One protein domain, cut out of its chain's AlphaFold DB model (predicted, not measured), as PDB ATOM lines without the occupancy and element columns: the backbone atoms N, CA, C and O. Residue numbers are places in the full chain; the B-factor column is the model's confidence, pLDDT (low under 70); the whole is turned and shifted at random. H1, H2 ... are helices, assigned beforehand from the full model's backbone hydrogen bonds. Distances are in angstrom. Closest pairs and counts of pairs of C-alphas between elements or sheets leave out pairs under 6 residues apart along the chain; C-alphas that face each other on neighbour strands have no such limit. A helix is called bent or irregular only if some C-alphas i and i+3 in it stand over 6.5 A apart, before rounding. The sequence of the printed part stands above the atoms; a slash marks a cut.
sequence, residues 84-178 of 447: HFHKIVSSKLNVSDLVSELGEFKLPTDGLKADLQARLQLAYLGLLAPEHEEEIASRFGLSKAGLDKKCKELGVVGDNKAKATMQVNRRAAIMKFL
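Overview. This is residues 84 to 178 of the 447 residues of the protein "SAP domain-containing protein" of Hyaloscypha hepaticicola (UniProt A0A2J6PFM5). One helix, H3, runs through the middle of a small helical body, with H1 and H2 packed on it on one side and H4 and H5, which meet in an L-shaped corner, standing close to it on the other. The longest helix, H6, is an arm that touches no other helix, and its end, residues 171 to 178, sticks out. The printed part has 95 residues with six named helices, H1 to H6 in order along the chain, and no named strand; its class is all helix. The whole is compact, with a radius of gyration of the C-alphas of 13.3 A, and spans 36 by 30 by 23 A.

Arrangement. H1, residues 84 to 89, and H2, residues 95 to 104, are apart, but both touch H3, residues 113 to 127. H1 and H3 run opposite ways at a steep tilt of 41 degrees, and their closest C-alphas, those of Ile 88 and Gln 121, are 6.7 A apart. H2 and H3 run the same way at a shallow tilt of 31 degrees, with the closest C-alphas, those of Val 95 and Lys 113, 6.0 A apart. H4, residues 130 to 139, is close to H3 but not clearly touching it; the closest C-alphas, those of Leu 125 and Ile 136, are 6.9 A apart. H5, residues 144 to 153, is likewise close to H3 but not clearly touching it, with the C-alphas of Leu 122 and Cys 151 the closest at 7.2 A. H4 and H5 touch about perpendicular, at 86 degrees, with the C-alphas of Ala 137 and Lys 144 the closest at 5.7 A. The helix packing is mostly crossed, with helices set at an angle, but only just: 1 of 3 such pairs is at a shallow tilt. H6, residues 160 to 177, is apart from H3 and H5, among others. Every O i to N i+4 pair is within hydrogen-bond range in H1, H2, H3, H5 and H6, and 4 of 6 are in H4.

Along the chain. H1, residues 84 to 89, begins at C-alpha 84 at (132.361, 118.685, 195.581). H2, residues 95 to 104, is 14.5 A long from first to last C-alpha, and H3, residues 113 to 127, is 21.0 A. H4, residues 130 to 139, is 14.7 A long and irregular, with C-alphas 131 and 134 7.8 A apart. H5, residues 144 to 153, is 14.2 A long. H6, residues 160 to 177, is 26.0 A long and ends at C-alpha 177 at (134.515, 111.383, 208.982).

Size, cuts and confidence. The C-alphas of Ser 143 and Leu 178 are the two farthest apart, at 36.2 A. The printed part has no cut, and no link is long. The mean pLDDT of the printed part is 74.9; it is under 70 at residues 84 to 90, 127 to 131 and 158 to 178.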
ATOM      1  N   HIS A  84     131.889 117.427 195.000       52.97
ATOM      2  CA  HIS A  84     132.361 118.685 195.581       52.97
ATOM      3  C   HIS A  84     133.078 119.540 194.534       52.97
ATOM      4  O   HIS A  84     132.777 120.726 194.406       52.97
ATOM      5  N   PHE A  85     133.948 118.944 193.711       59.78
ATOM      6  CA  PHE A  85     134.693 119.680 192.683       59.78
ATOM      7  C   PHE A  85     133.750 120.380 191.692       59.78
ATOM      8  O   PHE A  85     133.932 121.552 191.362       59.78
ATOM      9  N   HIS A  86     132.672 119.700 191.293       57.38
ATOM     10  CA  HIS A  86     131.665 120.263 190.394       57.38
ATOM     11  C   HIS A  86     130.830 121.392 191.039       57.38
ATOM     12  O   HIS A  86     130.339 122.277 190.330       57.38
ATOM     13  N   LYS A  87     130.696 121.397 192.373       62.09
ATOM     14  CA  LYS A  87     130.052 122.468 193.156       62.09
ATOM     15  C   LYS A  87     130.934 123.725 193.235       62.09
ATOM     16  O   LYS A  87     130.417 124.825 193.072       62.09
ATOM     17  N   ILE A  88     132.251 123.565 193.402       65.38
ATOM     18  CA  ILE A  88     133.241 124.657 193.570       65.38
ATOM     19  C   ILE A  88     133.577 125.365 192.242       65.38
ATOM     20  O   ILE A  88     133.800 126.581 192.195       65.38
ATOM     21  N   VAL A  89     133.595 124.615 191.134       64.81
ATOM     22  CA  VAL A  89     133.741 125.182 189.780       64.81
ATOM     23  C   VAL A  89     132.464 125.924 189.348       64.81
ATOM     24  O   VAL A  89     132.522 126.832 188.520       64.81
ATOM     25  N   SER A  90     131.306 125.610 189.939       67.81
ATOM     26  CA  SER A  90     130.071 126.349 189.682       67.81
ATOM     27  C   SER A  90     130.095 127.725 190.359       67.81
ATOM     28  O   SER A  90     130.199 127.839 191.575       67.81
ATOM     29  N   SER A  91     129.887 128.794 189.586       76.56
ATOM     30  CA  SER A  91     129.772 130.192 190.055       76.56
ATOM     31  C   SER A  91     128.571 130.481 190.984       76.56
ATOM     32  O   SER A  91     128.332 131.630 191.372       76.56
ATOM     33  N   LYS A  92     127.813 129.437 191.346       90.44
ATOM     34  CA  LYS A  92     126.551 129.475 192.095       90.44
ATOM     35  C   LYS A  92     126.694 129.506 193.621       90.44
ATOM     36  O   LYS A  92     125.695 129.768 194.277       90.44
ATOM     37  N   LEU A  93     127.878 129.258 194.187       91.56
ATOM     38  CA  LEU A  93     128.091 129.387 195.638       91.56
ATOM     39  C   LEU A  93     127.847 130.833 196.099       91.56
ATOM     40  O   LEU A  93     128.243 131.774 195.402       91.56
ATOM     41  N   ASN A  94     127.212 131.024 197.255       96.12
ATOM     42  CA  ASN A  94     127.065 132.347 197.862       96.12
ATOM     43  C   ASN A  94     128.335 132.747 198.623       96.12
ATOM     44  O   ASN A  94     129.176 131.909 198.945       96.12
ATOM     45  N   VAL A  95     128.481 134.040 198.930       95.88
ATOM     46  CA  VAL A  95     129.641 134.544 199.689       95.88
ATOM     47  C   VAL A  95     129.708 133.903 201.081       95.88
ATOM     48  O   VAL A  95     130.789 133.529 201.513       95.88
ATOM     49  N   SER A  96     128.561 133.679 201.732       96.12
ATOM     50  CA  SER A  96     128.447 132.927 202.993       96.12
ATOM     51  C   SER A  96     129.059 131.528 202.917       96.12
ATOM     52  O   SER A  96     129.763 131.102 203.831       96.12
ATOM     53  N   ASP A  97     128.807 130.820 201.817       96.31
ATOM     54  CA  ASP A  97     129.216 129.429 201.627       96.31
ATOM     55  C   ASP A  97     130.723 129.369 201.355       96.31
ATOM     56  O   ASP A  97     131.432 128.557 201.943       96.31
ATOM     57  N   LEU A  98     131.223 130.298 200.527       95.94
ATOM     58  CA  LEU A  98     132.653 130.475 200.262       95.94
ATOM     59  C   LEU A  98     133.425 130.826 201.542       95.94
ATOM     60  O   LEU A  98     134.462 130.226 201.801       95.94
ATOM     61  N   VAL A  99     132.919 131.761 202.353       97.06
ATOM     62  CA  VAL A  99     133.515 132.134 203.651       97.06
ATOM     63  C   VAL A  99     133.512 130.951 204.621       97.06
ATOM     64  O   VAL A  99     134.509 130.732 205.306       97.06
ATOM     65  N   SER A 100     132.436 130.161 204.649       95.56
ATOM     66  CA  SER A 100     132.329 128.983 205.518       95.56
ATOM     67  C   SER A 100     133.337 127.895 205.129       95.56
ATOM     68  O   SER A 100     134.109 127.463 205.984       95.56
ATOM     69  N   GLU A 101     133.403 127.502 203.848       94.94
ATOM     70  CA  GLU A 101     134.375 126.492 203.394       94.94
ATOM     71  C   GLU A 101     135.831 127.001 203.521       94.94
ATOM     72  O   GLU A 101     136.707 126.254 203.956       94.94
ATOM     73  N   LEU A 102     136.119 128.282 203.244       94.62
ATOM     74  CA  LEU A 102     137.453 128.867 203.489       94.62
ATOM     75  C   LEU A 102     137.837 128.870 204.978       94.62
ATOM     76  O   LEU A 102     139.008 128.657 205.306       94.62
ATOM     77  N   GLY A 103     136.860 129.058 205.869       94.69
ATOM     78  CA  GLY A 103     137.033 128.960 207.316       94.69
ATOM     79  C   GLY A 103     137.481 127.568 207.772       94.69
ATOM     80  O   GLY A 103     138.368 127.467 208.623       94.69
ATOM     81  N   GLU A 104     136.965 126.495 207.160       92.50
ATOM     82  CA  GLU A 104     137.427 125.120 207.428       92.50
ATOM     83  C   GLU A 104     138.905 124.924 207.049       92.50
ATOM     84  O   GLU A 104     139.665 124.283 207.782       92.50
ATOM     85  N   PHE A 105     139.345 125.542 205.949       90.00
ATOM     86  CA  PHE A 105     140.747 125.535 205.517       90.00
ATOM     87  C   PHE A 105     141.644 126.524 206.276       90.00
ATOM     88  O   PHE A 105     142.856 126.527 206.056       90.00
ATOM     89  N   LYS A 106     141.080 127.334 207.186       92.94
ATOM     90  CA  LYS A 106     141.755 128.451 207.876       92.94
ATOM     91  C   LYS A 106     142.402 129.453 206.913       92.94
ATOM     92  O   LYS A 106     143.438 130.041 207.227       92.94
ATOM     93  N   LEU A 107     141.805 129.628 205.737       93.12
ATOM     94  CA  LEU A 107     142.249 130.603 204.749       93.12
ATOM     95  C   LEU A 107     141.612 131.971 205.025       93.12
ATOM     96  O   LEU A 107     140.520 132.022 205.596       93.12
ATOM     97  N   PRO A 108     142.251 133.084 204.622       94.00
ATOM     98  CA  PRO A 108     141.674 134.407 204.826       94.00
ATOM     99  C   PRO A 108     140.338 134.546 204.073       94.00
ATOM    100  O   PRO A 108     140.216 134.145 202.910       94.00
ATOM    101  N   THR A 109     139.327 135.087 204.755       96.75
ATOM    102  CA  THR A 109     137.929 135.190 204.286       96.75
ATOM    103  C   THR A 109     137.537 136.603 203.836       96.75
ATOM    104  O   THR A 109     136.364 136.886 203.606       96.75
ATOM    105  N   ASP A 110     138.514 137.498 203.741       95.81
ATOM    106  CA  ASP A 110     138.428 138.860 203.216       95.81
ATOM    107  C   ASP A 110     138.529 138.893 201.677       95.81
ATOM    108  O   ASP A 110     139.189 138.052 201.071       95.81
ATOM    109  N   GLY A 111     137.920 139.891 201.035       95.06
ATOM    110  CA  GLY A 111     138.026 140.111 199.585       95.06
ATOM    111  C   GLY A 111     136.709 139.945 198.826       95.06
ATOM    112  O   GLY A 111     135.639 139.760 199.411       95.06
ATOM    113  N   LEU A 112     136.771 140.055 197.496       97.38
ATOM    114  CA  LEU A 112     135.590 139.933 196.642       97.38
ATOM    115  C   LEU A 112     135.210 138.460 196.441       97.38
ATOM    116  O   LEU A 112     136.037 137.558 196.567       97.38
ATOM    117  N   LYS A 113     133.959 138.202 196.026       95.81
ATOM    118  CA  LYS A 113     133.466 136.844 195.714       95.81
ATOM    119  C   LYS A 113     134.420 136.062 194.792       95.81
ATOM    120  O   LYS A 113     134.608 134.866 194.987       95.81
ATOM    121  N   ALA A 114     135.015 136.739 193.807       94.12
ATOM    122  CA  ALA A 114     135.972 136.147 192.876       94.12
ATOM    123  C   ALA A 114     137.273 135.695 193.566       94.12
ATOM    124  O   ALA A 114     137.749 134.596 193.291       94.12
ATOM    125  N   ASP A 115     137.804 136.491 194.499       93.81
ATOM    126  CA  ASP A 115     139.021 136.165 195.252       93.81
ATOM    127  C   ASP A 115     138.778 134.982 196.190       93.81
ATOM    128  O   ASP A 115     139.576 134.047 196.234       93.81
ATOM    129  N   LEU A 116     137.633 134.978 196.881       95.81
ATOM    130  CA  LEU A 116     137.218 133.873 197.747       95.81
ATOM    131  C   LEU A 116     137.029 132.576 196.945       95.81
ATOM    132  O   LEU A 116     137.511 131.521 197.353       95.81
ATOM    133  N   GLN A 117     136.397 132.646 195.768       95.94
ATOM    134  CA  GLN A 117     136.248 131.483 194.890       95.94
ATOM    135  C   GLN A 117     137.605 130.988 194.355       95.94
ATOM    136  O   GLN A 117     137.827 129.778 194.315       95.94
ATOM    137  N   ALA A 118     138.533 131.886 194.008       93.19
ATOM    138  CA  ALA A 118     139.882 131.525 193.567       93.19
ATOM    139  C   ALA A 118     140.721 130.892 194.695       93.19
ATOM    140  O   ALA A 118     141.362 129.860 194.476       93.19
ATOM    141  N   ARG A 119     140.675 131.454 195.913       93.88
ATOM    142  CA  ARG A 119     141.296 130.871 197.118       93.88
ATOM    143  C   ARG A 119     140.747 129.472 197.388       93.88
ATOM    144  O   ARG A 119     141.529 128.554 197.615       93.88
ATOM    145  N   LEU A 120     139.427 129.290 197.298       94.38
ATOM    146  CA  LEU A 120     138.781 128.000 197.543       94.38
ATOM    147  C   LEU A 120     139.170 126.966 196.478       94.38
ATOM    148  O   LEU A 120     139.561 125.851 196.816       94.38
ATOM    149  N   GLN A 121     139.149 127.342 195.195       93.50
ATOM    150  CA  GLN A 121     139.615 126.476 194.106       93.50
ATOM    151  C   GLN A 121     141.065 126.026 194.328       93.50
ATOM    152  O   GLN A 121     141.337 124.827 194.267       93.50
ATOM    153  N   LEU A 122     141.979 126.945 194.662       89.06
ATOM    154  CA  LEU A 122     143.371 126.598 194.969       89.06
ATOM    155  C   LEU A 122     143.523 125.743 196.234       89.06
ATOM    156  O   LEU A 122     144.380 124.863 196.249       89.06
ATOM    157  N   ALA A 123     142.689 125.937 197.258       89.94
ATOM    158  CA  ALA A 123     142.679 125.088 198.448       89.94
ATOM    159  C   ALA A 123     142.363 123.628 198.084       89.94
ATOM    160  O   ALA A 123     143.119 122.717 198.427       89.94
ATOM    161  N   TYR A 124     141.291 123.410 197.316       89.06
ATOM    162  CA  TYR A 124     140.907 122.078 196.850       89.06
ATOM    163  C   TYR A 124     141.915 121.475 195.863       89.06
ATOM    164  O   TYR A 124     142.152 120.270 195.908       89.06
ATOM    165  N   LEU A 125     142.567 122.285 195.025       83.50
ATOM    166  CA  LEU A 125     143.653 121.825 194.151       83.50
ATOM    167  C   LEU A 125     144.898 121.423 194.957       83.50
ATOM    168  O   LEU A 125     145.434 120.343 194.739       83.50
ATOM    169  N   GLY A 126     145.304 122.204 195.962       81.62
ATOM    170  CA  GLY A 126     146.386 121.828 196.882       81.62
ATOM    171  C   GLY A 126     146.073 120.577 197.720       81.62
ATOM    172  O   GLY A 126     146.978 119.838 198.116       81.62
ATOM    173  N   LEU A 127     144.788 120.292 197.960       68.50
ATOM    174  CA  LEU A 127     144.315 119.073 198.627       68.50
ATOM    175  C   LEU A 127     144.294 117.835 197.719       68.50
ATOM    176  O   LEU A 127     144.428 116.721 198.238       68.50
ATOM    177  N   LEU A 128     144.222 118.014 196.393       59.84
ATOM    178  CA  LEU A 128     144.346 116.954 195.373       59.84
ATOM    179  C   LEU A 128     145.779 116.390 195.231       59.84
ATOM    180  O   LEU A 128     146.067 115.651 194.299       59.84
ATOM    181  N   ALA A 129     146.604 116.650 196.250       58.19
ATOM    182  CA  ALA A 129     147.929 116.119 196.547       58.19
ATOM    183  C   ALA A 129     149.097 116.781 195.781       58.19
ATOM    184  O   ALA A 129     148.973 117.118 194.605       58.19
ATOM    185  N   PRO A 130     150.259 116.977 196.447       63.69
ATOM    186  CA  PRO A 130     151.407 117.684 195.866       63.69
ATOM    187  C   PRO A 130     152.034 116.954 194.666       63.69
ATOM    188  O   PRO A 130     152.751 117.563 193.880       63.69
ATOM    189  N   GLU A 131     151.740 115.663 194.502       68.38
ATOM    190  CA  GLU A 131     152.112 114.848 193.340       68.38
ATOM    191  C   GLU A 131     151.405 115.268 192.032       68.38
ATOM    192  O   GLU A 131     151.875 114.915 190.954       68.38
ATOM    193  N   HIS A 132     150.356 116.100 192.108       73.31
ATOM    194  CA  HIS A 132     149.648 116.671 190.952       73.31
ATOM    195  C   HIS A 132     149.939 118.170 190.707       73.31
ATOM    196  O   HIS A 132     149.275 118.780 189.867       73.31
ATOM    197  N   GLU A 133     150.932 118.784 191.376       77.75
ATOM    198  CA  GLU A 133     151.267 120.219 191.206       77.75
ATOM    199  C   GLU A 133     151.485 120.620 189.724       77.75
ATOM    200  O   GLU A 133     151.059 121.701 189.317       77.75
ATOM    201  N   GLU A 134     152.080 119.754 188.892       78.81
ATOM    202  CA  GLU A 134     152.290 120.023 187.456       78.81
ATOM    203  C   GLU A 134     151.010 119.910 186.613       78.81
ATOM    204  O   GLU A 134     150.776 120.744 185.735       78.81
ATOM    205  N   GLU A 135     150.147 118.928 186.892       77.69
ATOM    206  CA  GLU A 135     148.858 118.781 186.202       77.69
ATOM    207  C   GLU A 135     147.941 119.969 186.523       77.69
ATOM    208  O   GLU A 135     147.278 120.522 185.641       77.69
ATOM    209  N   ILE A 136     147.948 120.409 187.784       77.44
ATOM    210  CA  ILE A 136     147.223 121.591 188.245       77.44
ATOM    211  C   ILE A 136     147.761 122.841 187.542       77.44
ATOM    212  O   ILE A 136     146.975 123.585 186.959       77.44
ATOM    213  N   ALA A 137     149.080 123.058 187.532       80.56
ATOM    214  CA  ALA A 137     149.682 124.200 186.842       80.56
ATOM    215  C   ALA A 137     149.284 124.227 185.350       80.56
ATOM    216  O   ALA A 137     148.810 125.254 184.854       80.56
ATOM    217  N   SER A 138     149.344 123.071 184.677       81.12
ATOM    218  CA  SER A 138     148.923 122.900 183.282       81.12
ATOM    219  C   SER A 138     147.450 123.267 183.048       81.12
ATOM    220  O   SER A 138     147.158 124.038 182.130       81.12
ATOM    221  N   ARG A 139     146.520 122.809 183.904       76.81
ATOM    222  CA  ARG A 139     145.078 123.127 183.794       76.81
ATOM    223  C   ARG A 139     144.767 124.626 183.901       76.81
ATOM    224  O   ARG A 139     143.774 125.066 183.328       76.81
ATOM    225  N   PHE A 140     145.596 125.399 184.603       78.12
ATOM    226  CA  PHE A 140     145.449 126.855 184.737       78.12
ATOM    227  C   PHE A 140     146.308 127.656 183.744       78.12
ATOM    228  O   PHE A 140     146.303 128.886 183.794       78.12
ATOM    229  N   GLY A 141     147.049 126.994 182.846       87.00
ATOM    230  CA  GLY A 141     147.974 127.661 181.925       87.00
ATOM    231  C   GLY A 141     149.154 128.346 182.627       87.00
ATOM    232  O   GLY A 141     149.753 129.267 182.074       87.00
ATOM    233  N   LEU A 142     149.478 127.925 183.854       87.06
ATOM    234  CA  LEU A 142     150.575 128.461 184.655       87.06
ATOM    235  C   LEU A 142     151.781 127.519 184.589       87.06
ATOM    236  O   LEU A 142     151.643 126.301 184.507       87.06
ATOM    237  N   SER A 143     152.989 128.071 184.690       92.56
ATOM    238  CA  SER A 143     154.157 127.269 185.069       92.56
ATOM    239  C   SER A 143     154.082 126.916 186.558       92.56
ATOM    240  O   SER A 143     153.380 127.589 187.314       92.56
ATOM    241  N   LYS A 144     154.854 125.923 187.019       86.00
ATOM    242  CA  LYS A 144     154.940 125.590 188.454       86.00
ATOM    243  C   LYS A 144     155.266 126.819 189.320       86.00
ATOM    244  O   LYS A 144     154.553 127.108 190.273       86.00
ATOM    245  N   ALA A 145     156.252 127.619 188.905       88.19
ATOM    246  CA  ALA A 145     156.595 128.881 189.565       88.19
ATOM    247  C   ALA A 145     155.467 129.934 189.495       88.19
ATOM    248  O   ALA A 145     155.307 130.730 190.419       88.19
ATOM    249  N   GLY A 146     154.670 129.942 188.421       89.19
ATOM    250  CA  GLY A 146     153.471 130.775 188.305       89.19
ATOM    251  C   GLY A 146     152.365 130.353 189.275       89.19
ATOM    252  O   GLY A 146     151.751 131.217 189.901       89.19
ATOM    253  N   LEU A 147     152.156 129.045 189.454       85.00
ATOM    254  CA  LEU A 147     151.221 128.492 190.434       85.00
ATOM    255  C   LEU A 147     151.672 128.809 191.867       85.00
ATOM    256  O   LEU A 147     150.871 129.330 192.640       85.00
ATOM    257  N   ASP A 148     152.949 128.595 192.202       85.06
ATOM    258  CA  ASP A 148     153.519 128.947 193.514       85.06
ATOM    259  C   ASP A 148     153.384 130.449 193.804       85.06
ATOM    260  O   ASP A 148     152.932 130.843 194.884       85.06
ATOM    261  N   LYS A 149     153.697 131.307 192.820       89.38
ATOM    262  CA  LYS A 149     153.498 132.758 192.937       89.38
ATOM    263  C   LYS A 149     152.027 133.095 193.186       89.38
ATOM    264  O   LYS A 149     151.740 133.874 194.092       89.38
ATOM    265  N   LYS A 150     151.094 132.490 192.443       83.12
ATOM    266  CA  LYS A 150     149.652 132.744 192.595       83.12
ATOM    267  C   LYS A 150     149.120 132.262 193.948       83.12
ATOM    268  O   LYS A 150     148.342 132.970 194.582       83.12
ATOM    269  N   CYS A 151     149.585 131.112 194.429       82.94
ATOM    270  CA  CYS A 151     149.242 130.603 195.755       82.94
ATOM    271  C   CYS A 151     149.819 131.476 196.880       82.94
ATOM    272  O   CYS A 151     149.179 131.610 197.923       82.94
ATOM    273  N   LYS A 152     150.986 132.103 196.674       85.69
ATOM    274  CA  LYS A 152     151.565 133.079 197.610       85.69
ATOM    275  C   LYS A 152     150.817 134.418 197.592       85.69
ATOM    276  O   LYS A 152     150.509 134.937 198.658       85.69
ATOM    277  N   GLU A 153     150.467 134.938 196.412       83.75
ATOM    278  CA  GLU A 153     149.617 136.135 196.247       83.75
ATOM    279  C   GLU A 153     148.247 135.973 196.929       83.75
ATOM    280  O   GLU A 153     147.711 136.933 197.473       83.75
ATOM    281  N   LEU A 154     147.686 134.758 196.922       78.94
ATOM    282  CA  LEU A 154     146.379 134.447 197.511       78.94
ATOM    283  C   LEU A 154     146.447 133.930 198.961       78.94
ATOM    284  O   LEU A 154     145.415 133.551 199.510       78.94
ATOM    285  N   GLY A 155     147.630 133.910 199.588       81.06
ATOM    286  CA  GLY A 155     147.811 133.495 200.987       81.06
ATOM    287  C   GLY A 155     147.596 131.999 201.265       81.06
ATOM    288  O   GLY A 155     147.439 131.609 202.418       81.06
ATOM    289  N   VAL A 156     147.579 131.154 200.228       76.50
ATOM    290  CA  VAL A 156     147.287 129.709 200.324       76.50
ATOM    291  C   VAL A 156     148.524 128.896 200.726       76.50
ATOM    292  O   VAL A 156     148.407 127.874 201.402       76.50
ATOM    293  N   VAL A 157     149.727 129.342 200.347       70.00
ATOM    294  CA  VAL A 157     150.991 128.705 200.759       70.00
ATOM    295  C   VAL A 157     151.559 129.424 201.979       70.00
ATOM    296  O   VAL A 157     152.284 130.409 201.860       70.00
ATOM    297  N   GLY A 158     151.240 128.896 203.161       50.09
ATOM    298  CA  GLY A 158     152.053 129.116 204.357       50.09
ATOM    299  C   GLY A 158     153.367 128.331 204.280       50.09
ATOM    300  O   GLY A 158     153.458 127.341 203.547       50.09
ATOM    301  N   ASP A 159     154.370 128.755 205.055       46.06
ATOM    302  CA  ASP A 159     155.694 128.118 205.132       46.06
ATOM    303  C   ASP A 159     155.604 126.592 205.270       46.06
ATOM    304  O   ASP A 159     154.646 126.071 205.832       46.06
ATOM    305  N   ASN A 160     156.628 125.847 204.839       45.50
ATOM    306  CA  ASN A 160     156.606 124.372 204.751       45.50
ATOM    307  C   ASN A 160     156.138 123.631 206.034       45.50
ATOM    308  O   ASN A 160     155.630 122.509 205.962       45.50
ATOM    309  N   LYS A 161     156.230 124.274 207.205       39.41
ATOM    310  CA  LYS A 161     155.667 123.823 208.491       39.41
ATOM    311  C   LYS A 161     154.122 123.738 208.481       39.41
ATOM    312  O   LYS A 161     153.543 122.802 209.036       39.41
ATOM    313  N   ALA A 162     153.444 124.665 207.805       47.75
ATOM    314  CA  ALA A 162     151.999 124.668 207.582       47.75
ATOM    315  C   ALA A 162     151.551 123.540 206.635       47.75
ATOM    316  O   ALA A 162     150.582 122.854 206.966       47.75
ATOM    317  N   LYS A 163     152.292 123.249 205.544       50.34
ATOM    318  CA  LYS A 163     152.035 122.065 204.682       50.34
ATOM    319  C   LYS A 163     152.012 120.766 205.516       50.34
ATOM    320  O   LYS A 163     151.106 119.949 205.351       50.34
ATOM    321  N   ALA A 164     152.933 120.601 206.473       41.28
ATOM    322  CA  ALA A 164     152.935 119.453 207.390       41.28
ATOM    323  C   ALA A 164     151.731 119.450 208.358       41.28
ATOM    324  O   ALA A 164     151.058 118.430 208.516       41.28
ATOM    325  N   THR A 165     151.407 120.598 208.962       43.59
ATOM    326  CA  THR A 165     150.266 120.730 209.893       43.59
ATOM    327  C   THR A 165     148.927 120.443 209.197       43.59
ATOM    328  O   THR A 165     148.050 119.784 209.756       43.59
ATOM    329  N   MET A 166     148.783 120.869 207.939       46.19
ATOM    330  CA  MET A 166     147.613 120.610 207.100       46.19
ATOM    331  C   MET A 166     147.480 119.122 206.733       46.19
ATOM    332  O   MET A 166     146.369 118.596 206.757       46.19
ATOM    333  N   GLN A 167     148.584 118.396 206.497       49.50
ATOM    334  CA  GLN A 167     148.539 116.932 206.335       49.50
ATOM    335  C   GLN A 167     148.131 116.191 207.620       49.50
ATOM    336  O   GLN A 167     147.380 115.214 207.549       49.50
ATOM    337  N   VAL A 168     148.579 116.646 208.795       43.41
ATOM    338  CA  VAL A 168     148.163 116.066 210.087       43.41
ATOM    339  C   VAL A 168     146.667 116.299 210.326       43.41
ATOM    340  O   VAL A 168     145.937 115.351 210.628       43.41
ATOM    341  N   ASN A 169     146.179 117.518 210.077       43.34
ATOM    342  CA  ASN A 169     144.753 117.838 210.167       43.34
ATOM    343  C   ASN A 169     143.914 117.062 209.134       43.34
ATOM    344  O   ASN A 169     142.833 116.591 209.478       43.34
ATOM    345  N   ARG A 170     144.427 116.831 207.914       49.09
ATOM    346  CA  ARG A 170     143.791 115.973 206.893       49.09
ATOM    347  C   ARG A 170     143.593 114.542 207.398       49.09
ATOM    348  O   ARG A 170     142.506 113.994 207.234       49.09
ATOM    349  N   ARG A 171     144.597 113.942 208.055       41.44
ATOM    350  CA  ARG A 171     144.451 112.605 208.669       41.44
ATOM    351  C   ARG A 171     143.410 112.610 209.793       41.44
ATOM    352  O   ARG A 171     142.568 111.721 209.826       41.44
ATOM    353  N   ALA A 172     143.418 113.621 210.663       38.44
ATOM    354  CA  ALA A 172     142.447 113.734 211.753       38.44
ATOM    355  C   ALA A 172     141.000 113.954 211.260       38.44
ATOM    356  O   ALA A 172     140.075 113.346 211.795       38.44
ATOM    357  N   ALA A 173     140.794 114.783 210.232       35.72
ATOM    358  CA  ALA A 173     139.479 115.041 209.644       35.72
ATOM    359  C   ALA A 173     138.915 113.801 208.933       35.72
ATOM    360  O   ALA A 173     137.766 113.435 209.168       35.72
ATOM    361  N   ILE A 174     139.739 113.101 208.143       38.62
ATOM    362  CA  ILE A 174     139.348 111.853 207.469       38.62
ATOM    363  C   ILE A 174     139.025 110.749 208.494       38.62
ATOM    364  O   ILE A 174     138.014 110.067 208.350       38.62
ATOM    365  N   MET A 175     139.812 110.612 209.569       36.38
ATOM    366  CA  MET A 175     139.532 109.657 210.656       36.38
ATOM    367  C   MET A 175     138.218 109.971 211.391       36.38
ATOM    368  O   MET A 175     137.466 109.050 211.710       36.38
ATOM    369  N   LYS A 176     137.905 111.257 211.619       36.12
ATOM    370  CA  LYS A 176     136.620 111.689 212.200       36.12
ATOM    371  C   LYS A 176     135.436 111.400 211.272       36.12
ATOM    372  O   LYS A 176     134.427 110.894 211.747       36.12
ATOM    373  N   PHE A 177     135.566 111.665 209.970       30.19
ATOM    374  CA  PHE A 177     134.515 111.383 208.982       30.19
ATOM    375  C   PHE A 177     134.273 109.882 208.756       30.19
ATOM    376  O   PHE A 177     133.148 109.487 208.474       30.19
ATOM    377  N   LEU A 178     135.300 109.041 208.908       37.53
ATOM    378  CA  LEU A 178     135.184 107.583 208.790       37.53
ATOM    379  C   LEU A 178     134.648 106.892 210.058       37.53
ATOM    380  O   LEU A 178     134.487 105.674 210.055       37.53
TER     381      LEU A 178